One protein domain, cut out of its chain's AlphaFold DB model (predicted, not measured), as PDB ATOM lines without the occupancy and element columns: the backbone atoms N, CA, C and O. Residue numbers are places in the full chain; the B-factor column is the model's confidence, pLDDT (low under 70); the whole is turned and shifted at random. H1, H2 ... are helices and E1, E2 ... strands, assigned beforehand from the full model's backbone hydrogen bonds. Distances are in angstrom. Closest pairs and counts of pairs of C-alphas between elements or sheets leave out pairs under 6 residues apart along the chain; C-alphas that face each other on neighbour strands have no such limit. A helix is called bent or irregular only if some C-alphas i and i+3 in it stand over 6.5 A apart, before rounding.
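AT A GLANCE: This is residues 142 to 246 and 288 to 343 of the 350 residues of the protein "Hypothetical protein" of Symbiodinium natans (UniProt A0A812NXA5). One six-stranded sheet curls back on itself like part of a barrel, E5, E1 and E2 partly facing E4 and E6 across E3, with H2 and the short H1 packed on it at E2. The long hairpin of E3 and E4 runs along much of the length, and residues 315 to 343 form a long tail with no named element. The printed part has 161 residues, under half in named elements, in the order H1 E1 E2 E3 E4 H2 E5 E6; the class is mixed, helices and strands. The antiparallel sheet has the order E5 E1 E2 E3 E4 E6; the whole is compact, with a radius of gyration of the C-alphas of 17.5 A and spans of 55 by 34 by 33 A.

HOW THE PARTS SIT: H1, residues 145 to 151, is on the sheet at a height over the sheet of 9.5 A. E1, residues 155 to 160, E2, 176 to 182, E3, 188 to 200, and E4, 203 to 215, form a meander, each the antiparallel neighbour of the one before. Within hydrogen-bond range are N 157 and O 176 at 2.8 A, N 181 and O 189 at 2.8 A, and N 196 and O 207 at 2.9 A. H2, residues 227 to 246, is on the sheet, its closest C-alphas to E2 being Ala 238 and Val 179, 6.7 A. Its residues 227 to 234 alone touch H1, closest at the C-alphas of Ala 146 and Tyr 227, 4.3 A, at a steep tilt of 43 degrees. Edge strand E5, residues 291 to 295, neighbours E1, with N 160 and O 291 at 2.9 A; edge strand E6, residues 306 to 314, neighbours E4, with N 210 and O 311 at 2.8 A. In this folded sheet, bent back into two leaves, E3 is the hinge. In H1 and H2 every O i to N i+4 pair is within hydrogen-bond range.

IN THESE COORDINATES: H1 begins at C-alpha 145 (140.254, 203.895, 201.327). E3 is 35.9 A long and bends by 56 degrees at residue 197; E4 is 38.2 A and H2 29.0 A. E6, 26.2 A, ends at C-alpha 314 (149.360, 172.768, 209.270).

THE WHOLE: Residues 247 to 287 are not printed; C-alphas 246 and 288 are 28.3 A apart. The links E1 to E2 and E4 to H2 are long. The pLDDT is under 70 in 60 residues, among them 288 to 304 and 314 to 343.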
ATOM      1  N   VAL A 142     144.619 212.572 205.648       83.19
ATOM      2  CA  VAL A 142     144.287 211.170 205.872       83.19
ATOM      3  C   VAL A 142     143.877 210.582 204.528       83.19
ATOM      4  O   VAL A 142     142.812 210.913 204.021       83.19
ATOM      5  N   MET A 143     144.729 209.724 203.966       92.62
ATOM      6  CA  MET A 143     144.418 208.932 202.774       92.62
ATOM      7  C   MET A 143     143.055 208.241 202.937       92.62
ATOM      8  O   MET A 143     142.779 207.628 203.973       92.62
ATOM      9  N   THR A 144     142.207 208.336 201.918       95.88
ATOM     10  CA  THR A 144     140.922 207.628 201.869       95.88
ATOM     11  C   THR A 144     141.128 206.164 201.477       95.88
ATOM     12  O   THR A 144     142.159 205.776 200.918       95.88
ATOM     13  N   LYS A 145     140.144 205.301 201.744       95.81
ATOM     14  CA  LYS A 145     140.254 203.895 201.327       95.81
ATOM     15  C   LYS A 145     140.229 203.739 199.802       95.81
ATOM     16  O   LYS A 145     140.919 202.865 199.286       95.81
ATOM     17  N   ALA A 146     139.471 204.573 199.089       96.19
ATOM     18  CA  ALA A 146     139.425 204.587 197.629       96.19
ATOM     19  C   ALA A 146     140.797 204.919 197.026       96.19
ATOM     20  O   ALA A 146     141.238 204.223 196.113       96.19
ATOM     21  N   GLU A 147     141.489 205.927 197.567       95.69
ATOM     22  CA  GLU A 147     142.866 206.264 197.177       95.69
ATOM     23  C   GLU A 147     143.813 205.095 197.446       95.69
ATOM     24  O   GLU A 147     144.554 204.688 196.556       95.69
ATOM     25  N   PHE A 148     143.722 204.467 198.624       95.62
ATOM     26  CA  PHE A 148     144.523 203.282 198.918       95.62
ATOM     27  C   PHE A 148     144.306 202.168 197.891       95.62
ATOM     28  O   PHE A 148     145.276 201.622 197.386       95.62
ATOM     29  N   PHE A 149     143.068 201.823 197.535       95.44
ATOM     30  CA  PHE A 149     142.822 200.752 196.559       95.44
ATOM     31  C   PHE A 149     143.208 201.117 195.123       95.44
ATOM     32  O   PHE A 149     143.544 200.232 194.333       95.44
ATOM     33  N   ARG A 150     143.178 202.405 194.783       94.50
ATOM     34  CA  ARG A 150     143.609 202.903 193.477       94.50
ATOM     35  C   ARG A 150     145.126 202.835 193.333       94.50
ATOM     36  O   ARG A 150     145.606 202.303 192.332       94.50
ATOM     37  N   ASP A 151     145.832 203.304 194.358       93.31
ATOM     38  CA  ASP A 151     147.270 203.562 194.309       93.31
ATOM     39  C   ASP A 151     148.108 202.434 194.923       93.31
ATOM     40  O   ASP A 151     149.325 202.405 194.738       93.31
ATOM     41  N   CYS A 152     147.500 201.496 195.662       93.19
ATOM     42  CA  CYS A 152     148.235 200.391 196.272       93.19
ATOM     43  C   CYS A 152     148.825 199.486 195.182       93.19
ATOM     44  O   CYS A 152     148.072 198.867 194.421       93.19
ATOM     45  N   PRO A 153     150.160 199.335 195.127       91.12
ATOM     46  CA  PRO A 153     150.784 198.402 194.210       91.12
ATOM     47  C   PRO A 153     150.454 196.970 194.627       91.12
ATOM     48  O   PRO A 153     150.293 196.664 195.813       91.12
ATOM     49  N   VAL A 154     150.419 196.077 193.643       87.81
ATOM     50  CA  VAL A 154     150.455 194.639 193.903       87.81
ATOM     51  C   VAL A 154     151.873 194.303 194.361       87.81
ATOM     52  O   VAL A 154     152.834 194.544 193.632       87.81
ATOM     53  N   LEU A 155     152.019 193.802 195.589       90.50
ATOM     54  CA  LEU A 155     153.321 193.373 196.103       90.50
ATOM     55  C   LEU A 155     153.507 191.883 195.850       90.50
ATOM     56  O   LEU A 155     152.633 191.093 196.201       90.50
ATOM     57  N   ARG A 156     154.672 191.487 195.338       90.62
ATOM     58  CA  ARG A 156     155.007 190.079 195.123       90.62
ATOM     59  C   ARG A 156     155.854 189.552 196.278       90.62
ATOM     60  O   ARG A 156     156.863 190.143 196.663       90.62
ATOM     61  N   CYS A 157     155.417 188.445 196.867       88.94
ATOM     62  CA  CYS A 157     156.094 187.762 197.967       88.94
ATOM     63  C   CYS A 157     156.638 186.419 197.503       88.94
ATOM     64  O   CYS A 157     155.887 185.607 196.964       88.94
ATOM     65  N   ALA A 158     157.900 186.138 197.813       89.62
ATOM     66  CA  ALA A 158     158.484 184.817 197.622       89.62
ATOM     67  C   ALA A 158     158.832 184.196 198.980       89.62
ATOM     68  O   ALA A 158     159.458 184.821 199.843       89.62
ATOM     69  N   LEU A 159     158.416 182.943 199.173       87.62
ATOM     70  CA  LEU A 159     158.869 182.125 200.293       87.62
ATOM     71  C   LEU A 159     160.093 181.341 199.846       87.62
ATOM     72  O   LEU A 159     160.046 180.619 198.855       87.62
ATOM     73  N   GLN A 160     161.180 181.474 200.589       88.25
ATOM     74  CA  GLN A 160     162.464 180.868 200.268       88.25
ATOM     75  C   GLN A 160     162.969 180.046 201.451       88.25
ATOM     76  O   GLN A 160     162.821 180.445 202.613       88.25
ATOM     77  N   ILE A 161     163.611 178.912 201.177       80.62
ATOM     78  CA  ILE A 161     164.437 178.247 202.185       80.62
ATOM     79  C   ILE A 161     165.856 178.812 202.038       80.62
ATOM     80  O   ILE A 161     166.450 178.691 200.966       80.62
ATOM     81  N   PRO A 162     166.433 179.431 203.083       76.81
ATOM     82  CA  PRO A 162     167.837 179.782 203.094       76.81
ATOM     83  C   PRO A 162     168.653 178.490 202.986       76.81
ATOM     84  O   PRO A 162     168.757 177.722 203.948       76.81
ATOM     85  N   SER A 163     169.224 178.254 201.808       76.94
ATOM     86  CA  SER A 163     170.258 177.252 201.601       76.94
ATOM     87  C   SER A 163     171.472 177.665 202.436       76.94
ATOM     88  O   SER A 163     171.945 178.798 202.391       76.94
ATOM     89  N   GLY A 164     171.956 176.756 203.283       73.38
ATOM     90  CA  GLY A 164     173.193 176.974 204.043       73.38
ATOM     91  C   GLY A 164     174.451 176.948 203.165       73.38
ATOM     92  O   GLY A 164     175.536 177.250 203.652       73.38
ATOM     93  N   SER A 165     174.314 176.574 201.892       64.94
ATOM     94  CA  SER A 165     175.354 176.586 200.868       64.94
ATOM     95  C   SER A 165     175.174 177.798 199.950       64.94
ATOM     96  O   SER A 165     174.061 178.269 199.750       64.94
ATOM     97  N   ALA A 166     176.259 178.281 199.339       66.25
ATOM     98  CA  ALA A 166     176.254 179.392 198.377       66.25
ATOM     99  C   ALA A 166     175.469 179.116 197.069       66.25
ATOM    100  O   ALA A 166     175.579 179.874 196.110       66.25
ATOM    101  N   GLN A 167     174.706 178.022 197.008       59.50
ATOM    102  CA  GLN A 167     173.810 177.728 195.899       59.50
ATOM    103  C   GLN A 167     172.519 178.536 196.039       59.50
ATOM    104  O   GLN A 167     172.054 178.791 197.152       59.50
ATOM    105  N   ALA A 168     171.974 178.950 194.892       62.66
ATOM    106  CA  ALA A 168     170.770 179.764 194.788       62.66
ATOM    107  C   ALA A 168     169.648 179.211 195.679       62.66
ATOM    108  O   ALA A 168     169.402 178.007 195.710       62.66
ATOM    109  N   SER A 169     169.003 180.100 196.435       72.94
ATOM    110  CA  SER A 169     167.878 179.729 197.286       72.94
ATOM    111  C   SER A 169     166.741 179.205 196.414       72.94
ATOM    112  O   SER A 169     166.261 179.903 195.524       72.94
ATOM    113  N   GLU A 170     166.328 177.967 196.663       78.94
ATOM    114  CA  GLU A 170     165.181 177.371 195.994       78.94
ATOM    115  C   GLU A 170     163.889 177.950 196.590       78.94
ATOM    116  O   GLU A 170     163.728 178.057 197.816       78.94
ATOM    117  N   ALA A 171     162.980 178.382 195.714       83.00
ATOM    118  CA  ALA A 171     161.686 178.906 196.120       83.00
ATOM    119  C   ALA A 171     160.846 177.771 196.718       83.00
ATOM    120  O   ALA A 171     160.612 176.749 196.083       83.00
ATOM    121  N   LEU A 172     160.377 177.962 197.951       85.19
ATOM    122  CA  LEU A 172     159.592 176.968 198.685       85.19
ATOM    123  C   LEU A 172     158.157 176.854 198.167       85.19
ATOM    124  O   LEU A 172     157.502 175.826 198.302       85.19
ATOM    125  N   ALA A 173     157.650 177.956 197.635       87.12
ATOM    126  CA  ALA A 173     156.320 178.053 197.078       87.12
ATOM    127  C   ALA A 173     156.363 178.992 195.870       87.12
ATOM    128  O   ALA A 173     157.238 179.868 195.814       87.12
ATOM    129  N   PRO A 174     155.402 178.867 194.938       88.44
ATOM    130  CA  PRO A 174     155.207 179.864 193.901       88.44
ATOM    131  C   PRO A 174     155.114 181.266 194.523       88.44
ATOM    132  O   PRO A 174     154.495 181.418 195.586       88.44
ATOM    133  N   PRO A 175     155.709 182.293 193.890       88.12
ATOM    134  CA  PRO A 175     155.525 183.666 194.326       88.12
ATOM    135  C   PRO A 175     154.035 183.990 194.440       88.12
ATOM    136  O   PRO A 175     153.261 183.677 193.535       88.12
ATOM    137  N   MET A 176     153.646 184.610 195.548       91.25
ATOM    138  CA  MET A 176     152.264 184.995 195.811       91.25
ATOM    139  C   MET A 176     152.122 186.508 195.718       91.25
ATOM    140  O   MET A 176     152.956 187.251 196.240       91.25
ATOM    141  N   ASP A 177     151.033 186.954 195.113       91.12
ATOM    142  CA  ASP A 177     150.714 188.370 195.039       91.12
ATOM    143  C   ASP A 177     149.853 188.772 196.237       91.12
ATOM    144  O   ASP A 177     148.869 188.113 196.594       91.12
ATOM    145  N   LEU A 178     150.275 189.837 196.914       92.12
ATOM    146  CA  LEU A 178     149.553 190.465 198.005       92.12
ATOM    147  C   LEU A 178     148.539 191.431 197.418       92.12
ATOM    148  O   LEU A 178     148.880 192.491 196.894       92.12
ATOM    149  N   VAL A 179     147.276 191.057 197.560       92.38
ATOM    150  CA  VAL A 179     146.155 191.837 197.058       92.38
ATOM    151  C   VAL A 179     145.645 192.727 198.183       92.38
ATOM    152  O   VAL A 179     145.436 192.268 199.315       92.38
ATOM    153  N   ALA A 180     145.470 194.016 197.892       95.69
ATOM    154  CA  ALA A 180     144.860 194.935 198.838       95.69
ATOM    155  C   ALA A 180     143.397 194.536 199.100       95.69
ATOM    156  O   ALA A 180     142.675 194.126 198.206       95.69
ATOM    157  N   ARG A 181     142.942 194.619 200.348       95.25
ATOM    158  CA  ARG A 181     141.569 194.285 200.743       95.25
ATOM    159  C   ARG A 181     141.119 195.083 201.955       95.25
ATOM    160  O   ARG A 181     141.928 195.636 202.706       95.25
ATOM    161  N   THR A 182     139.820 195.035 202.214       95.19
ATOM    162  CA  THR A 182     139.271 195.353 203.530       95.19
ATOM    163  C   THR A 182     139.293 194.142 204.458       95.19
ATOM    164  O   THR A 182     139.147 192.979 204.056       95.19
ATOM    165  N   PHE A 183     139.479 194.420 205.745       94.56
ATOM    166  CA  PHE A 183     139.345 193.442 206.817       94.56
ATOM    167  C   PHE A 183     138.011 193.613 207.539       94.56
ATOM    168  O   PHE A 183     137.452 194.705 207.598       94.56
ATOM    169  N   LYS A 184     137.554 192.547 208.213       93.12
ATOM    170  CA  LYS A 184     136.331 192.561 209.044       93.12
ATOM    171  C   LYS A 184     136.326 193.667 210.109       93.12
ATOM    172  O   LYS A 184     135.274 194.075 210.581       93.12
ATOM    173  N   SER A 185     137.501 194.148 210.512       92.00
ATOM    174  CA  SER A 185     137.652 195.235 211.481       92.00
ATOM    175  C   SER A 185     137.330 196.626 210.917       92.00
ATOM    176  O   SER A 185     137.269 197.572 211.711       92.00
ATOM    177  N   GLY A 186     137.154 196.749 209.596       93.62
ATOM    178  CA  GLY A 186     136.980 197.999 208.850       93.62
ATOM    179  C   GLY A 186     138.289 198.648 208.386       93.62
ATOM    180  O   GLY A 186     138.244 199.672 207.713       93.62
ATOM    181  N   GLY A 187     139.446 198.085 208.754       95.25
ATOM    182  CA  GLY A 187     140.749 198.546 208.266       95.25
ATOM    183  C   GLY A 187     141.061 198.042 206.859       95.25
ATOM    184  O   GLY A 187     140.492 197.042 206.413       95.25
ATOM    185  N   VAL A 188     142.003 198.710 206.197       96.25
ATOM    186  CA  VAL A 188     142.569 198.281 204.915       96.25
ATOM    187  C   VAL A 188     143.978 197.718 205.092       96.25
ATOM    188  O   VAL A 188     144.683 197.994 206.072       96.25
ATOM    189  N   GLY A 189     144.385 196.900 204.134       96.12
ATOM    190  CA  GLY A 189     145.742 196.390 204.026       96.12
ATOM    191  C   GLY A 189     145.831 195.342 202.935       96.12
ATOM    192  O   GLY A 189     144.995 195.335 202.044       96.12
ATOM    193  N   MET A 190     146.829 194.469 202.986       95.69
ATOM    194  CA  MET A 190     147.050 193.447 201.962       95.69
ATOM    195  C   MET A 190     147.045 192.055 202.575       95.69
ATOM    196  O   MET A 190     147.420 191.869 203.739       95.69
ATOM    197  N   PHE A 191     146.607 191.078 201.796       94.12
ATOM    198  CA  PHE A 191     146.521 189.695 202.232       94.12
ATOM    199  C   PHE A 191     146.816 188.755 201.077       94.12
ATOM    200  O   PHE A 191     146.315 188.952 199.972       94.12
ATOM    201  N   SER A 192     147.559 187.695 201.363       94.06
ATOM    202  CA  SER A 192     147.633 186.536 200.484       94.06
ATOM    203  C   SER A 192     147.812 185.272 201.306       94.06
ATOM    204  O   SER A 192     148.264 185.311 202.456       94.06
ATOM    205  N   SER A 193     147.433 184.148 200.715       92.62
ATOM    206  CA  SER A 193     147.644 182.835 201.301       92.62
ATOM    207  C   SER A 193     148.050 181.844 200.228       92.62
ATOM    208  O   SER A 193     147.362 181.733 199.216       92.62
ATOM    209  N   VAL A 194     149.106 181.084 200.489       92.38
ATOM    210  CA  VAL A 194     149.585 180.017 199.612       92.38
ATOM    211  C   VAL A 194     149.625 178.707 200.385       92.38
ATOM    212  O   VAL A 194     150.001 178.677 201.559       92.38
ATOM    213  N   LYS A 195     149.208 177.623 199.732       91.75
ATOM    214  CA  LYS A 195     149.398 176.259 200.223       91.75
ATOM    215  C   LYS A 195     150.549 175.631 199.455       91.75
ATOM    216  O   LYS A 195     150.605 175.783 198.240       91.75
ATOM    217  N   PHE A 196     151.451 174.965 200.156       90.75
ATOM    218  CA  PHE A 196     152.567 174.244 199.554       90.75
ATOM    219  C   PHE A 196     152.938 173.051 200.431       90.75
ATOM    220  O   PHE A 196     152.661 173.048 201.633       90.75
ATOM    221  N   ASP A 197     153.580 172.055 199.837       89.69
ATOM    222  CA  ASP A 197     154.013 170.862 200.549       89.69
ATOM    223  C   ASP A 197     155.455 171.031 201.028       89.69
ATOM    224  O   ASP A 197     156.369 171.320 200.257       89.69
ATOM    225  N   LEU A 198     155.661 170.884 202.335       88.56
ATOM    226  CA  LEU A 198     156.966 170.951 202.974       88.56
ATOM    227  C   LEU A 198     157.450 169.525 203.283       88.56
ATOM    228  O   LEU A 198     156.769 168.802 204.018       88.56
ATOM    229  N   PRO A 199     158.628 169.105 202.788       83.25
ATOM    230  CA  PRO A 199     159.202 167.821 203.164       83.25
ATOM    231  C   PRO A 199     159.685 167.856 204.621       83.25
ATOM    232  O   PRO A 199     160.516 168.683 205.009       83.25
ATOM    233  N   VAL A 200     159.180 166.935 205.443       86.00
ATOM    234  CA  VAL A 200     159.562 166.759 206.850       86.00
ATOM    235  C   VAL A 200     160.031 165.315 207.046       86.00
ATOM    236  O   VAL A 200     159.277 164.431 207.449       86.00
ATOM    237  N   GLY A 201     161.307 165.063 206.735       90.94
ATOM    238  CA  GLY A 201     161.868 163.709 206.724       90.94
ATOM    239  C   GLY A 201     161.322 162.895 205.539       90.94
ATOM    240  O   GLY A 201     161.377 163.397 204.421       90.94
ATOM    241  N   PRO A 202     160.805 161.667 205.748       90.88
ATOM    242  CA  PRO A 202     160.221 160.860 204.673       90.88
ATOM    243  C   PRO A 202     158.777 161.257 204.312       90.88
ATOM    244  O   PRO A 202     158.200 160.672 203.402       90.88
ATOM    245  N   GLN A 203     158.167 162.199 205.038       90.56
ATOM    246  CA  GLN A 203     156.773 162.608 204.843       90.56
ATOM    247  C   GLN A 203     156.687 163.991 204.190       90.56
ATOM    248  O   GLN A 203     157.529 164.856 204.440       90.56
ATOM    249  N   GLN A 204     155.639 164.213 203.396       89.38
ATOM    250  CA  GLN A 204     155.250 165.539 202.912       89.38
ATOM    251  C   GLN A 204     154.120 166.090 203.784       89.38
ATOM    252  O   GLN A 204     153.180 165.370 204.119       89.38
ATOM    253  N   VAL A 205     154.226 167.360 204.176       91.50
ATOM    254  CA  VAL A 205     153.227 168.049 204.996       91.50
ATOM    255  C   VAL A 205     152.705 169.260 204.239       91.50
ATOM    256  O   VAL A 205     153.476 170.168 203.939       91.50
ATOM    257  N   THR A 206     151.397 169.320 203.990       91.75
ATOM    258  CA  THR A 206     150.770 170.499 203.385       91.75
ATOM    259  C   THR A 206     150.685 171.638 204.399       91.75
ATOM    260  O   THR A 206     149.952 171.579 205.397       91.75
ATOM    261  N   VAL A 207     151.424 172.706 204.121       91.75
ATOM    262  CA  VAL A 207     151.488 173.928 204.921       91.75
ATOM    263  C   VAL A 207     150.700 175.026 204.220       91.75
ATOM    264  O   VAL A 207     150.821 175.234 203.016       91.75
ATOM    265  N   THR A 208     149.908 175.781 204.978       92.31
ATOM    266  CA  THR A 208     149.305 177.031 204.499       92.31
ATOM    267  C   THR A 208     150.065 178.210 205.089       92.31
ATOM    268  O   THR A 208     150.011 178.424 206.300       92.31
ATOM    269  N   ALA A 209     150.736 178.997 204.250       90.38
ATOM    270  CA  ALA A 209     151.307 180.277 204.640       90.38
ATOM    271  C   ALA A 209     150.334 181.416 204.342       90.38
ATOM    272  O   ALA A 209     149.800 181.505 203.241       90.38
ATOM    273  N   GLN A 210     150.126 182.302 205.311       92.75
ATOM    274  CA  GLN A 210     149.324 183.512 205.148       92.75
ATOM    275  C   GLN A 210     150.161 184.734 205.492       92.75
ATOM    276  O   GLN A 210     150.749 184.802 206.574       92.75
ATOM    277  N   VAL A 211     150.181 185.706 204.588       92.50
ATOM    278  CA  VAL A 211     150.835 186.996 204.793       92.50
ATOM    279  C   VAL A 211     149.753 188.051 204.947       92.50
ATOM    280  O   VAL A 211     148.907 188.220 204.070       92.50
ATOM    281  N   VAL A 212     149.780 188.759 206.075       93.00
ATOM    282  CA  VAL A 212     148.836 189.839 206.379       93.00
ATOM    283  C   VAL A 212     149.611 191.124 206.617       93.00
ATOM    284  O   VAL A 212     150.464 191.180 207.506       93.00
ATOM    285  N   MET A 213     149.303 192.159 205.839       94.00
ATOM    286  CA  MET A 213     149.886 193.491 205.970       94.00
ATOM    287  C   MET A 213     148.804 194.490 206.345       94.00
ATOM    288  O   MET A 213     148.025 194.898 205.495       94.00
ATOM    289  N   ASN A 214     148.753 194.898 207.612       93.88
ATOM    290  CA  ASN A 214     147.756 195.862 208.081       93.88
ATOM    291  C   ASN A 214     148.294 197.291 208.007       93.88
ATOM    292  O   ASN A 214     149.413 197.554 208.468       93.88
ATOM    293  N   VAL A 215     147.465 198.215 207.517       94.12
ATOM    294  CA  VAL A 215     147.750 199.651 207.569       94.12
ATOM    295  C   VAL A 215     147.207 200.224 208.874       94.12
ATOM    296  O   VAL A 215     146.002 200.201 209.134       94.12
ATOM    297  N   SER A 216     148.095 200.715 209.738       91.50
ATOM    298  CA  SER A 216     147.702 201.274 211.034       91.50
ATOM    299  C   SER A 216     146.829 202.519 210.870       91.50
ATOM    300  O   SER A 216     147.105 203.367 210.029       91.50
ATOM    301  N   GLY A 217     145.772 202.632 211.676       91.12
ATOM    302  CA  GLY A 217     144.845 203.770 211.629       91.12
ATOM    303  C   GLY A 217     143.818 203.721 210.493       91.12
ATOM    304  O   GLY A 217     142.821 204.429 210.580       91.12
ATOM    305  N   SER A 218     143.981 202.823 209.515       94.25
ATOM    306  CA  SER A 218     143.104 202.725 208.336       94.25
ATOM    307  C   SER A 218     141.633 202.450 208.624       94.25
ATOM    308  O   SER A 218     140.758 202.757 207.822       94.25
ATOM    309  N   LYS A 219     141.335 201.896 209.797       94.62
ATOM    310  CA  LYS A 219     139.961 201.699 210.264       94.62
ATOM    311  C   LYS A 219     139.170 203.011 210.351       94.62
ATOM    312  O   LYS A 219     137.944 202.979 210.300       94.62
ATOM    313  N   TYR A 220     139.861 204.128 210.556       92.88
ATOM    314  CA  TYR A 220     139.260 205.452 210.703       92.88
ATOM    315  C   TYR A 220     139.312 206.270 209.412       92.88
ATOM    316  O   TYR A 220     138.934 207.435 209.440       92.88
ATOM    317  N   TRP A 221     139.797 205.688 208.314       93.75
ATOM    318  CA  TRP A 221     139.785 206.349 207.017       93.75
ATOM    319  C   TRP A 221     138.363 206.395 206.477       93.75
ATOM    320  O   TRP A 221     137.597 205.436 206.624       93.75
ATOM    321  N   GLU A 222     138.032 207.516 205.852       94.50
ATOM    322  CA  GLU A 222     136.815 207.646 205.068       94.50
ATOM    323  C   GLU A 222     136.943 206.800 203.799       94.50
ATOM    324  O   GLU A 222     138.048 206.566 203.298       94.50
ATOM    325  N   ASP A 223     135.821 206.294 203.292       95.44
ATOM    326  CA  ASP A 223     135.839 205.408 202.128       95.44
ATOM    327  C   ASP A 223     136.333 206.146 200.871       95.44
ATOM    328  O   ASP A 223     137.059 205.556 200.078       95.44
ATOM    329  N   GLY A 224     136.059 207.451 200.759       95.44
ATOM    330  CA  GLY A 224     136.428 208.283 199.612       95.44
ATOM    331  C   GLY A 224     135.496 208.094 198.413       95.44
ATOM    332  O   GLY A 224     134.706 207.150 198.342       95.44
ATOM    333  N   GLU A 225     135.572 209.011 197.450       96.19
ATOM    334  CA  GLU A 225     134.774 208.930 196.226       96.19
ATOM    335  C   GLU A 225     135.260 207.784 195.320       96.19
ATOM    336  O   GLU A 225     136.459 207.589 195.103       96.19
ATOM    337  N   GLY A 226     134.318 207.003 194.783       95.19
ATOM    338  CA  GLY A 226     134.628 205.886 193.886       95.19
ATOM    339  C   GLY A 226     135.148 204.624 194.583       95.19
ATOM    340  O   GLY A 226     135.702 203.752 193.918       95.19
ATOM    341  N   TYR A 227     134.958 204.496 195.898       94.94
ATOM    342  CA  TYR A 227     135.371 203.330 196.685       94.94
ATOM    343  C   TYR A 227     134.911 201.981 196.098       94.94
ATOM    344  O   TYR A 227     135.722 201.081 195.892       94.94
ATOM    345  N   GLU A 228     133.628 201.860 195.751       94.50
ATOM    346  CA  GLU A 228     133.058 200.642 195.152       94.50
ATOM    347  C   GLU A 228     133.676 200.313 193.784       94.50
ATOM    348  O   GLU A 228     133.926 199.152 193.462       94.50
ATOM    349  N   ALA A 229     133.970 201.334 192.973       95.00
ATOM    350  CA  ALA A 229     134.637 201.149 191.687       95.00
ATOM    351  C   ALA A 229     136.099 200.707 191.873       95.00
ATOM    352  O   ALA A 229     136.575 199.829 191.152       95.00
ATOM    353  N   ALA A 230     136.793 201.269 192.867       93.31
ATOM    354  CA  ALA A 230     138.157 200.883 193.212       93.31
ATOM    355  C   ALA A 230     138.229 199.426 193.704       93.31
ATOM    356  O   ALA A 230     139.123 198.694 193.285       93.31
ATOM    357  N   LEU A 231     137.260 198.978 194.514       90.56
ATOM    358  CA  LEU A 231     137.153 197.575 194.932       90.56
ATOM    359  C   LEU A 231     136.931 196.634 193.743       90.56
ATOM    360  O   LEU A 231     137.671 195.664 193.593       90.56
ATOM    361  N   LYS A 232     135.980 196.947 192.854       92.00
ATOM    362  CA  LYS A 232     135.713 196.128 191.657       92.00
ATOM    363  C   LYS A 232     136.921 196.047 190.718       92.00
ATOM    364  O   LYS A 232     137.247 194.972 190.226       92.00
ATOM    365  N   SER A 233     137.617 197.166 190.505       90.88
ATOM    366  CA  SER A 233     138.854 197.216 189.706       90.88
ATOM    367  C   SER A 233     139.984 196.380 190.314       90.88
ATOM    368  O   SER A 233     140.887 195.918 189.616       90.88
ATOM    369  N   LEU A 234     139.978 196.218 191.630       87.12
ATOM    370  CA  LEU A 234     140.975 195.434 192.329       87.12
ATOM    371  C   LEU A 234     140.647 193.937 192.293       87.12
ATOM    372  O   LEU A 234     141.557 193.124 192.140       87.12
ATOM    373  N   GLU A 235     139.367 193.570 192.359       84.62
ATOM    374  CA  GLU A 235     138.918 192.193 192.126       84.62
ATOM    375  C   GLU A 235     139.241 191.732 190.700       84.62
ATOM    376  O   GLU A 235     139.772 190.634 190.529       84.62
ATOM    377  N   SER A 236     139.024 192.587 189.692       86.38
ATOM    378  CA  SER A 236     139.390 192.266 188.306       86.38
ATOM    379  C   SER A 236     140.902 192.081 188.150       86.38
ATOM    380  O   SER A 236     141.337 191.075 187.593       86.38
ATOM    381  N   ARG A 237     141.716 192.971 188.739       81.56
ATOM    382  CA  ARG A 237     143.186 192.837 188.761       81.56
ATOM    383  C   ARG A 237     143.642 191.557 189.466       81.56
ATOM    384  O   ARG A 237     144.529 190.868 188.973       81.56
ATOM    385  N   ALA A 238     143.035 191.206 190.599       76.88
ATOM    386  CA  ALA A 238     143.347 189.963 191.303       76.88
ATOM    387  C   ALA A 238     142.994 188.724 190.463       76.88
ATOM    388  O   ALA A 238     143.729 187.732 190.471       76.88
ATOM    389  N   GLN A 239     141.894 188.785 189.708       77.44
ATOM    390  CA  GLN A 239     141.478 187.712 188.813       77.44
ATOM    391  C   GLN A 239     142.426 187.575 187.613       77.44
ATOM    392  O   GLN A 239     142.865 186.461 187.327       77.44
ATOM    393  N   GLU A 240     142.820 188.678 186.976       73.75
ATOM    394  CA  GLU A 240     143.811 188.696 185.888       73.75
ATOM    395  C   GLU A 240     145.148 188.092 186.324       73.75
ATOM    396  O   GLU A 240     145.691 187.216 185.647       73.75
ATOM    397  N   VAL A 241     145.636 188.486 187.503       67.31
ATOM    398  CA  VAL A 241     146.857 187.932 188.098       67.31
ATOM    399  C   VAL A 241     146.727 186.423 188.318       67.31
ATOM    400  O   VAL A 241     147.640 185.668 187.981       67.31
ATOM    401  N   SER A 242     145.577 185.950 188.808       60.44
ATOM    402  CA  SER A 242     145.347 184.515 189.020       60.44
ATOM    403  C   SER A 242     145.339 183.704 187.716       60.44
ATOM    404  O   SER A 242     145.796 182.558 187.701       60.44
ATOM    405  N   VAL A 243     144.858 184.292 186.615       53.66
ATOM    406  CA  VAL A 243     144.838 183.661 185.285       53.66
ATOM    407  C   VAL A 243     146.238 183.647 184.677       53.66
ATOM    408  O   VAL A 243     146.675 182.598 184.199       53.66
ATOM    409  N   ALA A 244     146.975 184.757 184.762       48.91
ATOM    410  CA  ALA A 244     148.358 184.828 184.302       48.91
ATOM    411  C   ALA A 244     149.230 183.776 185.010       48.91
ATOM    412  O   ALA A 244     149.949 183.027 184.351       48.91
ATOM    413  N   LEU A 245     149.103 183.633 186.334       47.78
ATOM    414  CA  LEU A 245     149.854 182.637 187.110       47.78
ATOM    415  C   LEU A 245     149.513 181.188 186.720       47.78
ATOM    416  O   LEU A 245     150.395 180.332 186.720       47.78
ATOM    417  N   ARG A 246     148.255 180.902 186.353       37.53
ATOM    418  CA  ARG A 246     147.871 179.577 185.831       37.53
ATOM    419  C   ARG A 246     148.517 179.293 184.480       37.53
ATOM    420  O   ARG A 246     149.009 178.184 184.298       37.53
ATOM    421  N   PRO A 288     164.094 172.751 208.907       54.84
ATOM    422  CA  PRO A 288     164.524 173.822 208.014       54.84
ATOM    423  C   PRO A 288     163.929 175.163 208.462       54.84
ATOM    424  O   PRO A 288     162.766 175.259 208.855       54.84
ATOM    425  N   LYS A 289     164.747 176.219 208.445       61.12
ATOM    426  CA  LYS A 289     164.285 177.595 208.677       61.12
ATOM    427  C   LYS A 289     163.730 178.115 207.357       61.12
ATOM    428  O   LYS A 289     164.357 177.871 206.346       61.12
ATOM    429  N   ALA A 290     162.619 178.841 207.353       58.72
ATOM    430  CA  ALA A 290     162.131 179.538 206.161       58.72
ATOM    431  C   ALA A 290     162.449 181.037 206.251       58.72
ATOM    432  O   ALA A 290     162.510 181.607 207.349       58.72
ATOM    433  N   ARG A 291     162.644 181.677 205.099       65.81
ATOM    434  CA  ARG A 291     162.859 183.116 204.937       65.81
ATOM    435  C   ARG A 291     161.778 183.678 204.011       65.81
ATOM    436  O   ARG A 291     161.445 183.079 202.996       65.81
ATOM    437  N   LEU A 292     161.218 184.826 204.387       65.12
ATOM    438  CA  LEU A 292     160.291 185.583 203.549       65.12
ATOM    439  C   LEU A 292     161.069 186.718 202.891       65.12
ATOM    440  O   LEU A 292     161.657 187.542 203.600       65.12
ATOM    441  N   GLU A 293     161.052 186.760 201.565       66.88
ATOM    442  CA  GLU A 293     161.554 187.897 200.803       66.88
ATOM    443  C   GLU A 293     160.368 188.667 200.224       66.88
ATOM    444  O   GLU A 293     159.450 188.095 199.631       66.88
ATOM    445  N   LEU A 294     160.365 189.973 200.484       59.56
ATOM    446  CA  LEU A 294     159.324 190.890 200.049       59.56
ATOM    447  C   LEU A 294     159.966 191.892 199.097       59.56
ATOM    448  O   LEU A 294     160.789 192.705 199.525       59.56
ATOM    449  N   GLU A 295     159.571 191.840 197.832       64.94
ATOM    450  CA  GLU A 295     159.951 192.852 196.860       64.94
ATOM    451  C   GLU A 295     158.953 194.009 196.967       64.94
ATOM    452  O   GLU A 295     157.756 193.855 196.718       64.94
ATOM    453  N   ILE A 296     159.434 195.161 197.435       54.94
ATOM    454  CA  ILE A 296     158.615 196.363 197.597       54.94
ATOM    455  C   ILE A 296     159.033 197.346 196.497       54.94
ATOM    456  O   ILE A 296     160.095 197.959 196.645       54.94
ATOM    457  N   PRO A 297     158.246 197.537 195.417       54.12
ATOM    458  CA  PRO A 297     158.459 198.669 194.522       54.12
ATOM    459  C   PRO A 297     158.390 199.954 195.350       54.12
ATOM    460  O   PRO A 297     157.652 200.004 196.332       54.12
ATOM    461  N   ALA A 298     159.185 200.972 195.005       49.78
ATOM    462  CA  ALA A 298     159.317 202.206 195.779       49.78
ATOM    463  C   ALA A 298     157.957 202.909 195.981       49.78
ATOM    464  O   ALA A 298     157.559 203.775 195.213       49.78
ATOM    465  N   PHE A 299     157.245 202.524 197.039       51.22
ATOM    466  CA  PHE A 299     155.905 202.985 197.361       51.22
ATOM    467  C   PHE A 299     155.934 203.593 198.758       51.22
ATOM    468  O   PHE A 299     156.132 202.907 199.767       51.22
ATOM    469  N   ARG A 300     155.789 204.918 198.819       61.34
ATOM    470  CA  ARG A 300     155.664 205.661 200.073       61.34
ATOM    471  C   ARG A 300     154.187 205.863 200.369       61.34
ATOM    472  O   ARG A 300     153.531 206.633 199.685       61.34
ATOM    473  N   MET A 301     153.704 205.248 201.444       64.25
ATOM    474  CA  MET A 301     152.462 205.681 202.079       64.25
ATOM    475  C   MET A 301     152.802 206.728 203.151       64.25
ATOM    476  O   MET A 301     153.402 206.358 204.169       64.25
ATOM    477  N   PRO A 302     152.478 208.018 202.955       61.69
ATOM    478  CA  PRO A 302     152.684 209.026 203.989       61.69
ATOM    479  C   PRO A 302     151.891 208.653 205.255       61.69
ATOM    480  O   PRO A 302     150.736 208.244 205.187       61.69
ATOM    481  N   GLY A 303     152.541 208.706 206.421       60.53
ATOM    482  CA  GLY A 303     151.904 208.479 207.728       60.53
ATOM    483  C   GLY A 303     151.510 207.030 208.077       60.53
ATOM    484  O   GLY A 303     151.169 206.749 209.230       60.53
ATOM    485  N   ALA A 304     151.587 206.075 207.145       62.56
ATOM    486  CA  ALA A 304     151.130 204.705 207.374       62.56
ATOM    487  C   ALA A 304     152.199 203.814 208.033       62.56
ATOM    488  O   ALA A 304     153.264 203.541 207.474       62.56
ATOM    489  N   LYS A 305     151.884 203.255 209.208       73.12
ATOM    490  CA  LYS A 305     152.666 202.152 209.793       73.12
ATOM    491  C   LYS A 305     152.154 200.823 209.246       73.12
ATOM    492  O   LYS A 305     151.010 200.450 209.507       73.12
ATOM    493  N   VAL A 306     153.014 200.101 208.531       66.56
ATOM    494  CA  VAL A 306     152.715 198.769 207.987       66.56
ATOM    495  C   VAL A 306     153.232 197.693 208.935       66.56
ATOM    496  O   VAL A 306     154.420 197.675 209.265       66.56
ATOM    497  N   SER A 307     152.349 196.790 209.359       69.12
ATOM    498  CA  SER A 307     152.707 195.615 210.168       69.12
ATOM    499  C   SER A 307     152.557 194.352 209.332       69.12
ATOM    500  O   SER A 307     151.490 194.153 208.761       69.12
ATOM    501  N   VAL A 308     153.598 193.518 209.270       69.38
ATOM    502  CA  VAL A 308     153.605 192.248 208.525       69.38
ATOM    503  C   VAL A 308     153.494 191.089 209.513       69.38
ATOM    504  O   VAL A 308     154.283 191.015 210.456       69.38
ATOM    505  N   ALA A 309     152.541 190.187 209.294       72.38
ATOM    506  CA  ALA A 309     152.412 188.940 210.042       72.38
ATOM    507  C   ALA A 309     152.424 187.744 209.083       72.38
ATOM    508  O   ALA A 309     151.704 187.752 208.086       72.38
ATOM    509  N   LEU A 310     153.223 186.723 209.412       72.31
ATOM    510  CA  LEU A 310     153.251 185.433 208.724       72.31
ATOM    511  C   LEU A 310     152.625 184.373 209.632       72.31
ATOM    512  O   LEU A 310     153.091 184.172 210.757       72.31
ATOM    513  N   TRP A 311     151.594 183.700 209.134       73.75
ATOM    514  CA  TRP A 311     150.946 182.575 209.802       73.75
ATOM    515  C   TRP A 311     151.204 181.302 209.009       73.75
ATOM    516  O   TRP A 311     151.009 181.293 207.799       73.75
ATOM    517  N   LEU A 312     151.643 180.244 209.689       70.19
ATOM    518  CA  LEU A 312     151.809 178.914 209.111       70.19
ATOM    519  C   LEU A 312     150.802 177.991 209.791       70.19
ATOM    520  O   LEU A 312     150.932 177.724 210.984       70.19
ATOM    521  N   ASN A 313     149.802 177.533 209.045       71.00
ATOM    522  CA  ASN A 313     148.833 176.551 209.525       71.00
ATOM    523  C   ASN A 313     149.158 175.191 208.903       71.00
ATOM    524  O   ASN A 313     149.291 175.092 207.682       71.00
ATOM    525  N   ASN A 314     149.253 174.151 209.731       60.25
ATOM    526  CA  ASN A 314     149.360 172.768 209.270       60.25
ATOM    527  C   ASN A 314     147.971 172.138 209.193       60.25
ATOM    528  O   ASN A 314     147.248 172.121 210.188       60.25
ATOM    529  N   ALA A 315     147.633 171.577 208.035       42.66
ATOM    530  CA  ALA A 315     146.475 170.705 207.870       42.66
ATOM    531  C   ALA A 315     146.938 169.245 207.988       42.66
ATOM    532  O   ALA A 315     146.983 168.520 207.001       42.66
ATOM    533  N   VAL A 316     147.365 168.827 209.182       43.34
ATOM    534  CA  VAL A 316     147.690 167.417 209.441       43.34
ATOM    535  C   VAL A 316     146.763 166.898 210.529       43.34
ATOM    536  O   VAL A 316     146.972 167.159 211.712       43.34
ATOM    537  N   GLU A 317     145.751 166.133 210.125       41.69
ATOM    538  CA  GLU A 317     144.875 165.348 211.004       41.69
ATOM    539  C   GLU A 317     145.575 164.056 211.476       41.69
ATOM    540  O   GLU A 317     145.028 162.963 211.376       41.69
ATOM    541  N   HIS A 318     146.822 164.144 211.960       37.00
ATOM    542  CA  HIS A 318     147.579 162.967 212.407       37.00
ATOM    543  C   HIS A 318     148.101 163.133 213.849       37.00
ATOM    544  O   HIS A 318     148.741 164.145 214.160       37.00
ATOM    545  N   PRO A 319     147.903 162.136 214.739       39.88
ATOM    546  CA  PRO A 319     148.109 162.259 216.192       39.88
ATOM    547  C   PRO A 319     149.555 162.508 216.659       39.88
ATOM    548  O   PRO A 319     149.774 162.746 217.845       39.88
ATOM    549  N   PHE A 320     150.546 162.494 215.761       34.34
ATOM    550  CA  PHE A 320     151.966 162.654 216.104       34.34
ATOM    551  C   PHE A 320     152.598 163.994 215.682       34.34
ATOM    552  O   PHE A 320     153.715 164.280 216.113       34.34
ATOM    553  N   VAL A 321     151.908 164.846 214.907       36.62
ATOM    554  CA  VAL A 321     152.508 166.067 214.304       36.62
ATOM    555  C   VAL A 321     151.800 167.369 214.727       36.62
ATOM    556  O   VAL A 321     152.028 168.439 214.169       36.62
ATOM    557  N   SER A 322     150.982 167.344 215.781       32.88
ATOM    558  CA  SER A 322     150.376 168.568 216.329       32.88
ATOM    559  C   SER A 322     151.328 169.269 217.305       32.88
ATOM    560  O   SER A 322     151.266 169.036 218.513       32.88
ATOM    561  N   LYS A 323     152.275 170.070 216.786       41.78
ATOM    562  CA  LYS A 323     153.069 171.056 217.560       41.78
ATOM    563  C   LYS A 323     153.936 171.947 216.651       41.78
ATOM    564  O   LYS A 323     155.090 171.609 216.409       41.78
ATOM    565  N   ALA A 324     153.405 173.092 216.198       31.11
ATOM    566  CA  ALA A 324     154.117 174.384 216.050       31.11
ATOM    567  C   ALA A 324     153.351 175.392 215.167       31.11
ATOM    568  O   ALA A 324     153.094 175.089 214.009       31.11
ATOM    569  N   ALA A 325     153.104 176.606 215.688       33.16
ATOM    570  CA  ALA A 325     153.415 177.906 215.056       33.16
ATOM    571  C   ALA A 325     152.795 179.068 215.868       33.16
ATOM    572  O   ALA A 325     151.583 179.111 216.043       33.16
ATOM    573  N   SER A 326     153.597 180.031 216.352       29.11
ATOM    574  CA  SER A 326     153.110 181.372 216.746       29.11
ATOM    575  C   SER A 326     154.231 182.424 216.848       29.11
ATOM    576  O   SER A 326     155.165 182.281 217.631       29.11
ATOM    577  N   ILE A 327     154.073 183.459 216.010       33.38
ATOM    578  CA  ILE A 327     154.351 184.911 216.118       33.38
ATOM    579  C   ILE A 327     155.652 185.389 216.801       33.38
ATOM    580  O   ILE A 327     155.822 185.297 218.014       33.38
ATOM    581  N   LEU A 328     156.487 186.104 216.029       28.03
ATOM    582  CA  LEU A 328     157.453 187.085 216.542       28.03
ATOM    583  C   LEU A 328     157.059 188.485 216.033       28.03
ATOM    584  O   LEU A 328     156.982 188.707 214.826       28.03
ATOM    585  N   TRP A 329     156.811 189.428 216.943       26.66
ATOM    586  CA  TRP A 329     156.470 190.820 216.626       26.66
ATOM    587  C   TRP A 329     157.744 191.663 216.540       26.66
ATOM    588  O   TRP A 329     158.488 191.747 217.517       26.66
ATOM    589  N   ARG A 330     158.003 192.327 215.407       26.53
ATOM    590  CA  ARG A 330     159.003 193.408 215.320       26.53
ATOM    591  C   ARG A 330     158.529 194.508 214.373       26.53
ATOM    592  O   ARG A 330     158.298 194.268 213.193       26.53
ATOM    593  N   THR A 331     158.419 195.728 214.889       28.80
ATOM    594  CA  THR A 331     158.263 196.960 214.107       28.80
ATOM    595  C   THR A 331     159.645 197.468 213.703       28.80
ATOM    596  O   THR A 331     160.448 197.765 214.580       28.80
ATOM    597  N   PHE A 332     159.927 197.580 212.403       26.72
ATOM    598  CA  PHE A 332     161.151 198.208 211.887       26.72
ATOM    599  C   PHE A 332     160.815 199.207 210.777       26.72
ATOM    600  O   PHE A 332     160.016 198.919 209.879       26.72
ATOM    601  N   VAL A 333     161.434 200.382 210.860       29.86
ATOM    602  CA  VAL A 333     161.427 201.446 209.850       29.86
ATOM    603  C   VAL A 333     162.844 201.505 209.271       29.86
ATOM    604  O   VAL A 333     163.798 201.563 210.037       29.86
ATOM    605  N   GLY A 334     162.976 201.460 207.940       29.75
ATOM    606  CA  GLY A 334     164.264 201.404 207.227       29.75
ATOM    607  C   GLY A 334     164.664 199.978 206.818       29.75
ATOM    608  O   GLY A 334     164.471 199.057 207.599       29.75
ATOM    609  N   GLN A 335     165.113 199.822 205.562       31.34
ATOM    610  CA  GLN A 335     165.492 198.600 204.812       31.34
ATOM    611  C   GLN A 335     165.391 197.243 205.551       31.34
ATOM    612  O   GLN A 335     166.084 196.964 206.527       31.34
ATOM    613  N   LYS A 336     164.494 196.375 205.058       37.38
ATOM    614  CA  LYS A 336     163.863 195.308 205.849       37.38
ATOM    615  C   LYS A 336     164.324 193.902 205.449       37.38
ATOM    616  O   LYS A 336     163.781 193.313 204.524       37.38
ATOM    617  N   ILE A 337     165.233 193.314 206.229       32.59
ATOM    618  CA  ILE A 337     165.404 191.853 206.293       32.59
ATOM    619  C   ILE A 337     164.548 191.340 207.456       32.59
ATOM    620  O   ILE A 337     164.876 191.568 208.624       32.59
ATOM    621  N   LEU A 338     163.455 190.631 207.165       36.12
ATOM    622  CA  LEU A 338     162.656 189.965 208.196       36.12
ATOM    623  C   LEU A 338     163.269 188.582 208.490       36.12
ATOM    624  O   LEU A 338     163.066 187.624 207.749       36.12
ATOM    625  N   ARG A 339     164.057 188.460 209.566       30.78
ATOM    626  CA  ARG A 339     164.567 187.154 210.027       30.78
ATOM    627  C   ARG A 339     163.547 186.491 210.947       30.78
ATOM    628  O   ARG A 339     163.353 186.936 212.078       30.78
ATOM    629  N   LEU A 340     162.930 185.409 210.478       33.28
ATOM    630  CA  LEU A 340     162.061 184.571 211.298       33.28
ATOM    631  C   LEU A 340     162.920 183.728 212.256       33.28
ATOM    632  O   LEU A 340     163.793 182.973 211.827       33.28
ATOM    633  N   TRP A 341     162.680 183.843 213.562       26.02
ATOM    634  CA  TRP A 341     163.239 182.931 214.559       26.02
ATOM    635  C   TRP A 341     162.147 181.970 215.008       26.02
ATOM    636  O   TRP A 341     161.216 182.363 215.705       26.02
ATOM    637  N   VAL A 342     162.277 180.698 214.633       29.06
ATOM    638  CA  VAL A 342     161.451 179.626 215.197       29.06
ATOM    639  C   VAL A 342     162.003 179.312 216.586       29.06
ATOM    640  O   VAL A 342     162.972 178.567 216.732       29.06
ATOM    641  N   LYS A 343     161.432 179.931 217.622       24.23
ATOM    642  CA  LYS A 343     161.718 179.581 219.018       24.23
ATOM    643  C   LYS A 343     160.715 178.510 219.449       24.23
ATOM    644  O   LYS A 343     159.512 178.714 219.312       24.23
TER     645      LYS A 343